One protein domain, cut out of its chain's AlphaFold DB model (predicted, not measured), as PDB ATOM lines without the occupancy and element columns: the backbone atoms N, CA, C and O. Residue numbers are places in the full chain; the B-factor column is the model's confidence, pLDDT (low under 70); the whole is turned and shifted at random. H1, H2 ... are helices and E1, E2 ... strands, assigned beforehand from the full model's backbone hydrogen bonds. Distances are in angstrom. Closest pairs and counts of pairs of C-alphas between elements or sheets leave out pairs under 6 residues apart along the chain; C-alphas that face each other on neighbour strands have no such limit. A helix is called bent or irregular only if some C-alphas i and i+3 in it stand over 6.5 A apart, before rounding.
ATOM      1  N   GLU A 211     352.578 197.806 292.312       87.12
ATOM      2  CA  GLU A 211     353.354 198.441 293.387       87.12
ATOM      3  C   GLU A 211     352.438 199.193 294.359       87.12
ATOM      4  O   GLU A 211     352.551 199.032 295.574       87.12
ATOM      5  N   ASP A 212     351.447 199.914 293.836       88.88
ATOM      6  CA  ASP A 212     350.466 200.625 294.654       88.88
ATOM      7  C   ASP A 212     349.539 199.653 295.399       88.88
ATOM      8  O   ASP A 212     349.249 199.855 296.580       88.88
ATOM      9  N   ALA A 213     349.157 198.537 294.769       89.31
ATOM     10  CA  ALA A 213     348.397 197.462 295.402       89.31
ATOM     11  C   ALA A 213     349.147 196.875 296.600       89.31
ATOM     12  O   ALA A 213     348.531 196.563 297.618       89.31
ATOM     13  N   LYS A 214     350.476 196.759 296.514       89.81
ATOM     14  CA  LYS A 214     351.308 196.301 297.628       89.81
ATOM     15  C   LYS A 214     351.314 197.311 298.776       89.81
ATOM     16  O   LYS A 214     351.068 196.916 299.912       89.81
ATOM     17  N   VAL A 215     351.526 198.598 298.492       92.62
ATOM     18  CA  VAL A 215     351.534 199.661 299.518       92.62
ATOM     19  C   VAL A 215     350.179 199.764 300.223       92.62
ATOM     20  O   VAL A 215     350.109 199.774 301.455       92.62
ATOM     21  N   ILE A 216     349.092 199.807 299.451       92.62
ATOM     22  CA  ILE A 216     347.723 199.850 299.979       92.62
ATOM     23  C   ILE A 216     347.430 198.564 300.763       92.62
ATOM     24  O   ILE A 216     346.911 198.616 301.878       92.62
ATOM     25  N   GLY A 217     347.790 197.414 300.192       92.62
ATOM     26  CA  GLY A 217     347.561 196.097 300.767       92.62
ATOM     27  C   GLY A 217     348.240 195.898 302.117       92.62
ATOM     28  O   GLY A 217     347.587 195.478 303.066       92.62
ATOM     29  N   GLU A 218     349.520 196.256 302.238       93.69
ATOM     30  CA  GLU A 218     350.275 196.181 303.495       93.69
ATOM     31  C   GLU A 218     349.681 197.096 304.578       93.69
ATOM     32  O   GLU A 218     349.535 196.681 305.732       93.69
ATOM     33  N   HIS A 219     349.278 198.319 304.209       94.56
ATOM     34  CA  HIS A 219     348.619 199.246 305.133       94.56
ATOM     35  C   HIS A 219     347.296 198.677 305.652       94.56
ATOM     36  O   HIS A 219     347.057 198.661 306.862       94.56
ATOM     37  N   ILE A 220     346.442 198.177 304.754       93.00
ATOM     38  CA  ILE A 220     345.148 197.601 305.131       93.00
ATOM     39  C   ILE A 220     345.334 196.308 305.929       93.00
ATOM     40  O   ILE A 220     344.661 196.137 306.943       93.00
ATOM     41  N   ALA A 221     346.272 195.436 305.553       92.06
ATOM     42  CA  ALA A 221     346.578 194.209 306.289       92.06
ATOM     43  C   ALA A 221     346.999 194.506 307.734       92.06
ATOM     44  O   ALA A 221     346.460 193.920 308.673       92.06
ATOM     45  N   GLY A 222     347.866 195.505 307.946       90.12
ATOM     46  CA  GLY A 222     348.262 195.948 309.288       90.12
ATOM     47  C   GLY A 222     347.088 196.395 310.171       90.12
ATOM     48  O   GLY A 222     347.190 196.385 311.401       90.12
ATOM     49  N   ARG A 223     345.958 196.761 309.558       89.94
ATOM     50  CA  ARG A 223     344.716 197.141 310.236       89.94
ATOM     51  C   ARG A 223     343.788 195.937 310.397       89.94
ATOM     52  O   ARG A 223     343.375 195.644 311.513       89.94
ATOM     53  N   ILE A 224     343.461 195.252 309.305       91.31
ATOM     54  CA  ILE A 224     342.340 194.310 309.195       91.31
ATOM     55  C   ILE A 224     342.740 192.859 309.498       91.31
ATOM     56  O   ILE A 224     341.928 192.132 310.070       91.31
ATOM     57  N   ASP A 225     343.983 192.436 309.248       90.69
ATOM     58  CA  ASP A 225     344.417 191.053 309.516       90.69
ATOM     59  C   ASP A 225     344.185 190.610 310.966       90.69
ATOM     60  O   ASP A 225     343.670 189.507 311.168       90.69
ATOM     61  N   PRO A 226     344.506 191.418 312.003       87.12
ATOM     62  CA  PRO A 226     344.246 191.022 313.383       87.12
ATOM     63  C   PRO A 226     342.764 190.756 313.647       87.12
ATOM     64  O   PRO A 226     342.433 189.909 314.474       87.12
ATOM     65  N   LEU A 227     341.877 191.474 312.954       87.25
ATOM     66  CA  LEU A 227     340.440 191.282 313.062       87.25
ATOM     67  C   LEU A 227     339.996 190.000 312.350       87.25
ATOM     68  O   LEU A 227     339.291 189.196 312.954       87.25
ATOM     69  N   LEU A 228     340.437 189.766 311.110       85.44
ATOM     70  CA  LEU A 228     340.082 188.542 310.384       85.44
ATOM     71  C   LEU A 228     340.603 187.294 311.102       85.44
ATOM     72  O   LEU A 228     339.855 186.341 311.283       85.44
ATOM     73  N   ARG A 229     341.836 187.327 311.619       83.19
ATOM     74  CA  ARG A 229     342.402 186.233 312.425       83.19
ATOM     75  C   ARG A 229     341.638 186.015 313.731       83.19
ATOM     76  O   ARG A 229     341.517 184.884 314.192       83.19
ATOM     77  N   LEU A 230     341.086 187.073 314.327       77.81
ATOM     78  CA  LEU A 230     340.223 186.952 315.503       77.81
ATOM     79  C   LEU A 230     338.896 186.250 315.174       77.81
ATOM     80  O   LEU A 230     338.404 185.479 316.000       77.81
ATOM     81  N   ILE A 231     338.344 186.492 313.982       72.25
ATOM     82  CA  ILE A 231     337.164 185.786 313.460       72.25
ATOM     83  C   ILE A 231     337.525 184.321 313.138       72.25
ATOM     84  O   ILE A 231     336.782 183.413 313.507       72.25
ATOM     85  N   GLU A 232     338.699 184.076 312.543       71.25
ATOM     86  CA  GLU A 232     339.224 182.746 312.188       71.25
ATOM     87  C   GLU A 232     339.440 181.838 313.414       71.25
ATOM     88  O   GLU A 232     338.935 180.716 313.466       71.25
ATOM     89  N   MET A 233     340.152 182.333 314.436       58.47
ATOM     90  CA  MET A 233     340.601 181.550 315.600       58.47
ATOM     91  C   MET A 233     339.471 181.018 316.494       58.47
ATOM     92  O   MET A 233     339.731 180.189 317.367       58.47
ATOM     93  N   LYS A 234     338.229 181.496 316.341       53.97
ATOM     94  CA  LYS A 234     337.113 181.140 317.235       53.97
ATOM     95  C   LYS A 234     336.067 180.180 316.648       53.97
ATOM     96  O   LYS A 234     335.113 179.887 317.356       53.97
ATOM     97  N   HIS A 235     336.278 179.635 315.443       45.41
ATOM     98  CA  HIS A 235     335.422 178.654 314.746       45.41
ATOM     99  C   HIS A 235     333.918 179.006 314.621       45.41
ATOM    100  O   HIS A 235     333.123 178.894 315.552       45.41
ATOM    101  N   SER A 236     333.567 179.351 313.380       43.19
ATOM    102  CA  SER A 236     332.279 179.379 312.665       43.19
ATOM    103  C   SER A 236     331.056 180.086 313.247       43.19
ATOM    104  O   SER A 236     330.215 180.470 312.450       43.19
ATOM    105  N   HIS A 237     330.895 180.289 314.556       44.41
ATOM    106  CA  HIS A 237     329.633 180.821 315.087       44.41
ATOM    107  C   HIS A 237     329.815 181.919 316.137       44.41
ATOM    108  O   HIS A 237     329.637 181.685 317.334       44.41
ATOM    109  N   VAL A 238     330.107 183.151 315.713       47.19
ATOM    110  CA  VAL A 238     329.883 184.299 316.598       47.19
ATOM    111  C   VAL A 238     328.388 184.620 316.615       47.19
ATOM    112  O   VAL A 238     327.922 185.417 315.810       47.19
ATOM    113  N   LYS A 239     327.626 183.966 317.502       46.47
ATOM    114  CA  LYS A 239     326.190 184.245 317.663       46.47
ATOM    115  C   LYS A 239     325.979 185.716 318.021       46.47
ATOM    116  O   LYS A 239     326.532 186.183 319.020       46.47
ATOM    117  N   MET A 240     325.159 186.409 317.239       47.62
ATOM    118  CA  MET A 240     324.512 187.632 317.702       47.62
ATOM    119  C   MET A 240     323.562 187.228 318.835       47.62
ATOM    120  O   MET A 240     322.736 186.332 318.671       47.62
ATOM    121  N   ASP A 241     323.761 187.771 320.034       43.81
ATOM    122  CA  ASP A 241     322.968 187.375 321.196       43.81
ATOM    123  C   ASP A 241     321.616 188.093 321.148       43.81
ATOM    124  O   ASP A 241     321.511 189.250 321.532       43.81
ATOM    125  N   GLU A 242     320.572 187.410 320.672       43.47
ATOM    126  CA  GLU A 242     319.204 187.949 320.573       43.47
ATOM    127  C   GLU A 242     318.603 188.360 321.933       43.47
ATOM    128  O   GLU A 242     317.594 189.064 321.981       43.47
ATOM    129  N   LYS A 243     319.190 187.916 323.057       40.84
ATOM    130  CA  LYS A 243     318.658 188.149 324.413       40.84
ATOM    131  C   LYS A 243     319.325 189.291 325.168       40.84
ATOM    132  O   LYS A 243     318.777 189.743 326.173       40.84
ATOM    133  N   THR A 244     320.486 189.757 324.722       39.31
ATOM    134  CA  THR A 244     321.107 190.965 325.264       39.31
ATOM    135  C   THR A 244     321.096 192.053 324.200       39.31
ATOM    136  O   THR A 244     321.145 191.788 323.011       39.31
ATOM    137  N   VAL A 245     321.084 193.315 324.617       41.22
ATOM    138  CA  VAL A 245     321.200 194.510 323.752       41.22
ATOM    139  C   VAL A 245     322.554 194.549 322.984       41.22
ATOM    140  O   VAL A 245     322.957 195.563 322.421       41.22
ATOM    141  N   ASN A 246     323.307 193.442 322.953       44.66
ATOM    142  CA  ASN A 246     324.642 193.334 322.395       44.66
ATOM    143  C   ASN A 246     324.649 192.587 321.055       44.66
ATOM    144  O   ASN A 246     325.074 191.441 320.968       44.66
ATOM    145  N   LEU A 247     324.291 193.310 319.990       55.03
ATOM    146  CA  LEU A 247     324.294 192.834 318.597       55.03
ATOM    147  C   LEU A 247     325.671 192.360 318.080       55.03
ATOM    148  O   LEU A 247     325.743 191.642 317.093       55.03
ATOM    149  N   PHE A 248     326.777 192.711 318.748       62.22
ATOM    150  CA  PHE A 248     328.140 192.410 318.293       62.22
ATOM    151  C   PHE A 248     329.023 191.832 319.411       62.22
ATOM    152  O   PHE A 248     328.967 192.330 320.544       62.22
ATOM    153  N   PRO A 249     329.901 190.854 319.104       68.38
ATOM    154  CA  PRO A 249     330.784 190.212 320.082       68.38
ATOM    155  C   PRO A 249     331.751 191.190 320.762       68.38
ATOM    156  O   PRO A 249     332.324 192.077 320.129       68.38
ATOM    157  N   GLN A 250     332.007 190.976 322.058       75.31
ATOM    158  CA  GLN A 250     332.821 191.870 322.896       75.31
ATOM    159  C   GLN A 250     334.240 192.110 322.351       75.31
ATOM    160  O   GLN A 250     334.800 193.189 322.523       75.31
ATOM    161  N   GLU A 251     334.832 191.123 321.684       74.06
ATOM    162  CA  GLU A 251     336.166 191.265 321.098       74.06
ATOM    163  C   GLU A 251     336.183 192.182 319.867       74.06
ATOM    164  O   GLU A 251     337.121 192.962 319.713       74.06
ATOM    165  N   LEU A 252     335.121 192.175 319.050       77.31
ATOM    166  CA  LEU A 252     334.967 193.124 317.943       77.31
ATOM    167  C   LEU A 252     334.847 194.553 318.480       77.31
ATOM    168  O   LEU A 252     335.519 195.454 317.987       77.31
ATOM    169  N   ARG A 253     334.082 194.741 319.565       82.81
ATOM    170  CA  ARG A 253     333.970 196.029 320.273       82.81
ATOM    171  C   ARG A 253     335.321 196.516 320.795       82.81
ATOM    172  O   ARG A 253     335.721 197.652 320.547       82.81
ATOM    173  N   LYS A 254     336.070 195.641 321.478       84.50
ATOM    174  CA  LYS A 254     337.424 195.951 321.976       84.50
ATOM    175  C   LYS A 254     338.376 196.303 320.837       84.50
ATOM    176  O   LYS A 254     339.149 197.252 320.969       84.50
ATOM    177  N   TRP A 255     338.325 195.558 319.732       88.25
ATOM    178  CA  TRP A 255     339.138 195.839 318.556       88.25
ATOM    179  C   TRP A 255     338.775 197.200 317.951       88.25
ATOM    180  O   TRP A 255     339.674 198.018 317.751       88.25
ATOM    181  N   ALA A 256     337.487 197.485 317.743       87.38
ATOM    182  CA  ALA A 256     337.005 198.749 317.187       87.38
ATOM    183  C   ALA A 256     337.465 199.938 318.044       87.38
ATOM    184  O   ALA A 256     338.123 200.849 317.542       87.38
ATOM    185  N   LYS A 257     337.246 199.864 319.363       87.69
ATOM    186  CA  LYS A 257     337.663 200.890 320.330       87.69
ATOM    187  C   LYS A 257     339.176 201.134 320.349       87.69
ATOM    188  O   LYS A 257     339.616 202.251 320.606       87.69
ATOM    189  N   LYS A 258     339.985 200.095 320.116       88.56
ATOM    190  CA  LYS A 258     341.452 200.192 320.113       88.56
ATOM    191  C   LYS A 258     342.005 200.741 318.793       88.56
ATOM    192  O   LYS A 258     343.023 201.431 318.813       88.56
ATOM    193  N   ASN A 259     341.383 200.409 317.662       86.94
ATOM    194  CA  ASN A 259     341.988 200.602 316.340       86.94
ATOM    195  C   ASN A 259     341.363 201.744 315.527       86.94
ATOM    196  O   ASN A 259     342.063 202.349 314.706       86.94
ATOM    197  N   ILE A 260     340.091 202.081 315.750       90.00
ATOM    198  CA  ILE A 260     339.393 203.136 315.008       90.00
ATOM    199  C   ILE A 260     339.549 204.454 315.771       90.00
ATOM    200  O   ILE A 260     339.106 204.598 316.910       90.00
ATOM    201  N   ARG A 261     340.231 205.420 315.152       87.56
ATOM    202  CA  ARG A 261     340.497 206.739 315.742       87.56
ATOM    203  C   ARG A 261     339.447 207.750 315.292       87.56
ATOM    204  O   ARG A 261     338.802 207.551 314.272       87.56
ATOM    205  N   TRP A 262     339.305 208.827 316.063       84.81
ATOM    206  CA  TRP A 262     338.438 209.976 315.757       84.81
ATOM    207  C   TRP A 262     336.945 209.661 315.578       84.81
ATOM    208  O   TRP A 262     336.226 210.419 314.948       84.81
ATOM    209  N   VAL A 263     336.464 208.573 316.182       87.75
ATOM    210  CA  VAL A 263     335.047 208.162 316.136       87.75
ATOM    211  C   VAL A 263     334.364 208.207 317.506       87.75
ATOM    212  O   VAL A 263     333.249 207.730 317.653       87.75
ATOM    213  N   SER A 264     335.009 208.781 318.528       85.12
ATOM    214  CA  SER A 264     334.500 208.775 319.911       85.12
ATOM    215  C   SER A 264     333.198 209.555 320.116       85.12
ATOM    216  O   SER A 264     332.585 209.428 321.168       85.12
ATOM    217  N   GLU A 265     332.820 210.403 319.157       83.56
ATOM    218  CA  GLU A 265     331.559 211.153 319.170       83.56
ATOM    219  C   GLU A 265     330.369 210.362 318.598       83.56
ATOM    220  O   GLU A 265     329.231 210.808 318.717       83.56
ATOM    221  N   PHE A 266     330.613 209.202 317.979       86.94
ATOM    222  CA  PHE A 266     329.572 208.362 317.392       86.94
ATOM    223  C   PHE A 266     329.179 207.211 318.313       86.94
ATOM    224  O   PHE A 266     329.969 206.772 319.151       86.94
ATOM    225  N   ASP A 267     327.959 206.706 318.119       83.50
ATOM    226  CA  ASP A 267     327.502 205.496 318.791       83.50
ATOM    227  C   ASP A 267     328.409 204.311 318.420       83.50
ATOM    228  O   ASP A 267     328.781 204.127 317.256       83.50
ATOM    229  N   GLU A 268     328.769 203.507 319.422       83.56
ATOM    230  CA  GLU A 268     329.548 202.284 319.232       83.56
ATOM    231  C   GLU A 268     328.857 201.344 318.235       83.56
ATOM    232  O   GLU A 268     329.531 200.725 317.410       83.56
ATOM    233  N   LEU A 269     327.524 201.261 318.280       80.75
ATOM    234  CA  LEU A 269     326.742 200.417 317.389       80.75
ATOM    235  C   LEU A 269     326.900 200.847 315.929       80.75
ATOM    236  O   LEU A 269     327.148 199.996 315.081       80.75
ATOM    237  N   ASP A 270     326.851 202.149 315.645       80.62
ATOM    238  CA  ASP A 270     327.015 202.667 314.284       80.62
ATOM    239  C   ASP A 270     328.395 202.325 313.723       80.62
ATOM    240  O   ASP A 270     328.516 201.883 312.582       80.62
ATOM    241  N   ILE A 271     329.444 202.473 314.539       85.00
ATOM    242  CA  ILE A 271     330.820 202.151 314.140       85.00
ATOM    243  C   ILE A 271     330.946 200.668 313.773       85.00
ATOM    244  O   ILE A 271     331.606 200.319 312.792       85.00
ATOM    245  N   LEU A 272     330.319 199.792 314.559       82.38
ATOM    246  CA  LEU A 272     330.343 198.348 314.332       82.38
ATOM    247  C   LEU A 272     329.508 197.943 313.117       82.38
ATOM    248  O   LEU A 272     329.957 197.090 312.353       82.38
ATOM    249  N   CYS A 273     328.355 198.579 312.898       82.25
ATOM    250  CA  CYS A 273     327.551 198.393 311.693       82.25
ATOM    251  C   CYS A 273     328.345 198.779 310.440       82.25
ATOM    252  O   CYS A 273     328.401 197.989 309.504       82.25
ATOM    253  N   VAL A 274     329.028 199.932 310.444       84.94
ATOM    254  CA  VAL A 274     329.892 200.342 309.323       84.94
ATOM    255  C   VAL A 274     331.015 199.328 309.108       84.94
ATOM    256  O   VAL A 274     331.273 198.923 307.983       84.94
ATOM    257  N   LEU A 275     331.678 198.881 310.176       87.19
ATOM    258  CA  LEU A 275     332.751 197.892 310.074       87.19
ATOM    259  C   LEU A 275     332.282 196.586 309.432       87.19
ATOM    260  O   LEU A 275     332.957 196.075 308.543       87.19
ATOM    261  N   VAL A 276     331.143 196.052 309.866       82.00
ATOM    262  CA  VAL A 276     330.598 194.813 309.304       82.00
ATOM    263  C   VAL A 276     330.123 195.020 307.866       82.00
ATOM    264  O   VAL A 276     330.477 194.209 307.016       82.00
ATOM    265  N   ASP A 277     329.435 196.126 307.569       80.94
ATOM    266  CA  ASP A 277     329.024 196.501 306.207       80.94
ATOM    267  C   ASP A 277     330.222 196.546 305.248       80.94
ATOM    268  O   ASP A 277     330.193 195.936 304.182       80.94
ATOM    269  N   LEU A 278     331.328 197.184 305.648       86.94
ATOM    270  CA  LEU A 278     332.540 197.255 304.827       86.94
ATOM    271  C   LEU A 278     333.153 195.882 304.567       86.94
ATOM    272  O   LEU A 278     333.556 195.610 303.439       86.94
ATOM    273  N   LEU A 279     333.235 195.030 305.592       86.69
ATOM    274  CA  LEU A 279     333.807 193.689 305.462       86.69
ATOM    275  C   LEU A 279     332.924 192.764 304.606       86.69
ATOM    276  O   LEU A 279     333.454 191.895 303.912       86.69
ATOM    277  N   ILE A 280     331.599 192.944 304.641       79.81
ATOM    278  CA  ILE A 280     330.647 192.228 303.780       79.81
ATOM    279  C   ILE A 280     330.754 192.741 302.338       79.81
ATOM    280  O   ILE A 280     330.960 191.946 301.422       79.81
ATOM    281  N   LYS A 281     330.706 194.063 302.119       78.06
ATOM    282  CA  LYS A 281     330.825 194.686 300.785       78.06
ATOM    283  C   LYS A 281     332.161 194.384 300.107       78.06
ATOM    284  O   LYS A 281     332.203 194.177 298.895       78.06
ATOM    285  N   SER A 282     333.244 194.290 300.882       81.19
ATOM    286  CA  SER A 282     334.564 193.859 300.402       81.19
ATOM    287  C   SER A 282     334.683 192.340 300.240       81.19
ATOM    288  O   SER A 282     335.769 191.835 299.955       81.19
ATOM    289  N   LYS A 283     333.599 191.595 300.479       83.19
ATOM    290  CA  LYS A 283     333.527 190.134 300.422       83.19
ATOM    291  C   LYS A 283     334.570 189.443 301.297       83.19
ATOM    292  O   LYS A 283     335.034 188.377 300.912       83.19
ATOM    293  N   LEU A 284     334.974 190.019 302.428       81.94
ATOM    294  CA  LEU A 284     335.912 189.393 303.375       81.94
ATOM    295  C   LEU A 284     335.180 188.526 304.399       81.94
ATOM    296  O   LEU A 284     335.700 187.501 304.840       81.94
ATOM    297  N   ILE A 285     333.965 188.922 304.767       79.50
ATOM    298  CA  ILE A 285     333.117 188.143 305.663       79.50
ATOM    299  C   ILE A 285     331.733 187.926 305.054       79.50
ATOM    300  O   ILE A 285     331.310 188.663 304.168       79.50
ATOM    301  N   THR A 286     331.037 186.913 305.549       76.81
ATOM    302  CA  THR A 286     329.622 186.640 305.275       76.81
ATOM    303  C   THR A 286     328.917 186.234 306.570       76.81
ATOM    304  O   THR A 286     329.575 186.011 307.589       76.81
ATOM    305  N   THR A 287     327.590 186.156 306.559       69.12
ATOM    306  CA  THR A 287     326.773 185.712 307.694       69.12
ATOM    307  C   THR A 287     326.244 184.300 307.460       69.12
ATOM    308  O   THR A 287     325.670 184.033 306.409       69.12
ATOM    309  N   ASP A 288     326.381 183.394 308.434       61.31
ATOM    310  CA  ASP A 288     325.722 182.084 308.390       61.31
ATOM    311  C   ASP A 288     324.201 182.284 308.526       61.31
ATOM    312  O   ASP A 288     323.743 182.691 309.600       61.31
ATOM    313  N   PRO A 289     323.398 181.962 307.498       53.62
ATOM    314  CA  PRO A 289     321.957 182.215 307.505       53.62
ATOM    315  C   PRO A 289     321.202 181.405 308.569       53.62
ATOM    316  O   PRO A 289     320.072 181.730 308.913       53.62
ATOM    317  N   ARG A 290     321.810 180.356 309.140       52.09
ATOM    318  CA  ARG A 290     321.174 179.503 310.157       52.09
ATOM    319  C   ARG A 290     321.325 180.048 311.572       52.09
ATOM    320  O   ARG A 290     320.620 179.597 312.471       52.09
ATOM    321  N   CYS A 291     322.300 180.927 311.810       56.47
ATOM    322  CA  CYS A 291     322.612 181.400 313.162       56.47
ATOM    323  C   CYS A 291     323.115 182.849 313.258       56.47
ATOM    324  O   CYS A 291     323.499 183.272 314.349       56.47
ATOM    325  N   GLY A 292     323.143 183.590 312.146       57.41
ATOM    326  CA  GLY A 292     323.562 184.994 312.083       57.41
ATOM    327  C   GLY A 292     325.051 185.224 312.347       57.41
ATOM    328  O   GLY A 292     325.461 186.341 312.657       57.41
ATOM    329  N   ALA A 293     325.877 184.178 312.289       64.88
ATOM    330  CA  ALA A 293     327.278 184.273 312.671       64.88
ATOM    331  C   ALA A 293     328.189 184.791 311.561       64.88
ATOM    332  O   ALA A 293     328.041 184.402 310.412       64.88
ATOM    333  N   LEU A 294     329.205 185.576 311.923       70.94
ATOM    334  CA  LEU A 294     330.217 186.044 310.973       70.94
ATOM    335  C   LEU A 294     331.201 184.923 310.596       70.94
ATOM    336  O   LEU A 294     331.818 184.308 311.470       70.94
ATOM    337  N   LEU A 295     331.377 184.706 309.294       73.31
ATOM    338  CA  LEU A 295     332.271 183.726 308.679       73.31
ATOM    339  C   LEU A 295     333.284 184.424 307.771       73.31
ATOM    340  O   LEU A 295     332.927 185.372 307.077       73.31
ATOM    341  N   LEU A 296     334.522 183.926 307.722       76.31
ATOM    342  CA  LEU A 296     335.484 184.348 306.700       76.31
ATOM    343  C   LEU A 296     335.132 183.738 305.343       76.31
ATOM    344  O   LEU A 296     334.791 182.558 305.247       76.31
ATOM    345  N   THR A 297     335.256 184.535 304.290       78.38
ATOM    346  CA  THR A 297     335.115 184.079 302.904       78.38
ATOM    347  C   THR A 297     336.448 183.549 302.367       78.38
ATOM    348  O   THR A 297     337.511 183.738 302.964       78.38
ATOM    349  N   PHE A 298     336.420 182.951 301.171       81.19
ATOM    350  CA  PHE A 298     337.646 182.601 300.448       81.19
ATOM    351  C   PHE A 298     338.549 183.823 300.197       81.19
ATOM    352  O   PHE A 298     339.766 183.732 300.359       81.19
ATOM    353  N   ASN A 299     337.961 184.983 299.881       83.06
ATOM    354  CA  ASN A 299     338.716 186.217 299.644       83.06
ATOM    355  C   ASN A 299     339.465 186.690 300.895       83.06
ATOM    356  O   ASN A 299     340.579 187.187 300.765       83.06
ATOM    357  N   ALA A 300     338.895 186.517 302.093       80.75
ATOM    358  CA  ALA A 300     339.607 186.819 303.334       80.75
ATOM    359  C   ALA A 300     340.811 185.903 303.543       80.75
ATOM    360  O   ALA A 300     341.899 186.394 303.838       80.75
ATOM    361  N   SER A 301     340.644 184.595 303.340       80.88
ATOM    362  CA  SER A 301     341.756 183.643 303.427       80.88
ATOM    363  C   SER A 301     342.872 183.982 302.440       80.88
ATOM    364  O   SER A 301     344.050 183.892 302.773       80.88
ATOM    365  N   GLU A 302     342.517 184.412 301.229       83.25
ATOM    366  CA  GLU A 302     343.501 184.785 300.222       83.25
ATOM    367  C   GLU A 302     344.185 186.120 300.539       83.25
ATOM    368  O   GLU A 302     345.402 186.221 300.402       83.25
ATOM    369  N   ALA A 303     343.444 187.121 301.023       84.94
ATOM    370  CA  ALA A 303     343.998 188.412 301.425       84.94
ATOM    371  C   ALA A 303     344.947 188.299 302.634       84.94
ATOM    372  O   ALA A 303     345.975 188.972 302.667       84.94
ATOM    373  N   LEU A 304     344.675 187.378 303.569       84.50
ATOM    374  CA  LEU A 304     345.560 187.060 304.701       84.50
ATOM    375  C   LEU A 304     346.921 186.473 304.279       84.50
ATOM    376  O   LEU A 304     347.875 186.516 305.060       84.50
ATOM    377  N   VAL A 305     347.006 185.888 303.081       87.31
ATOM    378  CA  VAL A 305     348.249 185.346 302.498       87.31
ATOM    379  C   VAL A 305     348.873 186.336 301.513       87.31
ATOM    380  O   VAL A 305     350.095 186.400 301.389       87.31
ATOM    381  N   ARG A 306     348.036 187.104 300.811       87.50
ATOM    382  CA  ARG A 306     348.398 188.033 299.739       87.50
ATOM    383  C   ARG A 306     347.788 189.414 300.006       87.50
ATOM    384  O   ARG A 306     346.728 189.723 299.449       87.50
ATOM    385  N   PRO A 307     348.439 190.246 300.843       88.31
ATOM    386  CA  PRO A 307     347.921 191.552 301.246       88.31
ATOM    387  C   PRO A 307     347.533 192.464 300.082       88.31
ATOM    388  O   PRO A 307     346.602 193.255 300.215       88.31
ATOM    389  N   GLU A 308     348.180 192.337 298.918       89.38
ATOM    390  CA  GLU A 308     347.865 193.141 297.734       89.38
ATOM    391  C   GLU A 308     346.404 193.000 297.271       89.38
ATOM    392  O   GLU A 308     345.858 193.905 296.640       89.38
ATOM    393  N   LYS A 309     345.726 191.903 297.636       87.62
ATOM    394  CA  LYS A 309     344.303 191.707 297.338       87.62
ATOM    395  C   LYS A 309     343.385 192.690 298.035       87.62
ATOM    396  O   LYS A 309     342.306 192.964 297.515       87.62
ATOM    397  N   TYR A 310     343.785 193.239 299.178       89.00
ATOM    398  CA  TYR A 310     342.965 194.229 299.866       89.00
ATOM    399  C   TYR A 310     342.735 195.478 299.014       89.00
ATOM    400  O   TYR A 310     341.643 196.038 299.068       89.00
ATOM    401  N   ALA A 311     343.712 195.887 298.200       87.50
ATOM    402  CA  ALA A 311     343.566 197.057 297.339       87.50
ATOM    403  C   ALA A 311     342.425 196.874 296.321       87.50
ATOM    404  O   ALA A 311     341.565 197.742 296.190       87.50
ATOM    405  N   GLU A 312     342.365 195.706 295.680       84.56
ATOM    406  CA  GLU A 312     341.304 195.353 294.729       84.56
ATOM    407  C   GLU A 312     339.946 195.148 295.409       84.56
ATOM    408  O   GLU A 312     338.922 195.594 294.902       84.56
ATOM    409  N   LEU A 313     339.912 194.520 296.587       84.94
ATOM    410  CA  LEU A 313     338.654 194.265 297.294       84.94
ATOM    411  C   LEU A 313     338.023 195.546 297.851       84.94
ATOM    412  O   LEU A 313     336.801 195.687 297.821       84.94
ATOM    413  N   PHE A 314     338.830 196.482 298.354       82.44
ATOM    414  CA  PHE A 314     338.321 197.683 299.013       82.44
ATOM    415  C   PHE A 314     338.122 198.885 298.084       82.44
ATOM    416  O   PHE A 314     337.326 199.758 298.431       82.44
ATOM    417  N   LYS A 315     338.748 198.937 296.894       81.94
ATOM    418  CA  LYS A 315     338.545 200.063 295.951       81.94
ATOM    419  C   LYS A 315     337.089 200.223 295.501       81.94
ATOM    420  O   LYS A 315     336.685 201.310 295.122       81.94
ATOM    421  N   HIS A 316     336.303 199.148 295.573       77.62
ATOM    422  CA  HIS A 316     334.881 199.133 295.215       77.62
ATOM    423  C   HIS A 316     333.941 199.466 296.378       77.62
ATOM    424  O   HIS A 316     332.726 199.437 296.208       77.62
TER     425      HIS A 316
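AT A GLANCE: This is residues 211 to 316 of the 433 residues of an uncharacterized protein of Corynebacterium glucuronolyticum ATCC 51866 (UniProt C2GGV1). Two longer helices, the kinked H1 and H3, stand apart, with H2 between the kink of H1 and the first part of H3, and a small hairpin of strands E1 and E2 beside the later parts of both. Two short helices, H4 and H5, lead from the hairpin back to the first half of H1, which H5 crosses nearly at a right angle. The printed part has 106 residues, with five named helices and two named strands in the order H1 H2 H3 E1 E2 H4 H5; the class is mostly helix and the sheet, E1 - E2, is antiparallel. It is compact, with a radius of gyration of the C-alphas of 13.9 A and spans of 47 by 34 by 23 A.

HOW THE PARTS SIT: Start with H1, residues 211 to 232, which has a kink of 55 degrees near residue 223; it is irregular, but only just, with C-alphas 223 and 226 6.9 A apart. With residues 223 to 227 alone it only just touches H2, residues 250 to 259, with 3 pairs of C-alphas within 8 A; the closest are Leu 227 and Trp 255, 7.3 A. These two form a helical hairpin, at a shallow tilt of 30 degrees, opposite ways. H3, residues 268 to 281, touches H2 with residues 268 to 272 alone, about perpendicular at 90 degrees, the closest C-alphas being those of Ala 256 and Leu 272, 7.3 A. Next look at the hairpin of E1, residues 285 to 288, and E2, residues 293 to 296: N 286 and O 295 are 2.9 A apart and N 295 and O 286 2.8 A, within hydrogen-bond range. The closest C-alphas of H1 and E2 are those of Glu 232 and Leu 296, 6.8 A. H4, residues 298 to 303, and H5, residues 309 to 314, touch only at the corner, and only just, with 3 pairs of C-alphas within 8 A; the closest are Ala 303 and Lys 309, 5.3 A. H5 touches residues 213 to 221 of H1, about perpendicular at 83 degrees; the C-alphas of Gly 217 and Tyr 310 are closest, 5.0 A. Every O i to N i+4 pair is within hydrogen-bond range in H2, H3, H4 and H5, and 16 of 18 in H1.

IN THESE COORDINATES: Find C-alpha 211 at (353.354, 198.441, 293.387); from there H1 runs 28.3 A to C-alpha 232. H2 spans 14.3 A, and H3 20.0 A from C-alpha 268 at (329.548, 202.284, 319.232). H5 ends at C-alpha 314, (338.321, 197.683, 299.013).

THE WHOLE: The two C-alphas farthest apart are those of Glu 211 and Lys 243, 47.7 A. The printed part has no cut, and H1 to H2, residues 233 to 249, is a long link. Look for pLDDT under 70 at residues 233 to 249 and 287 to 293.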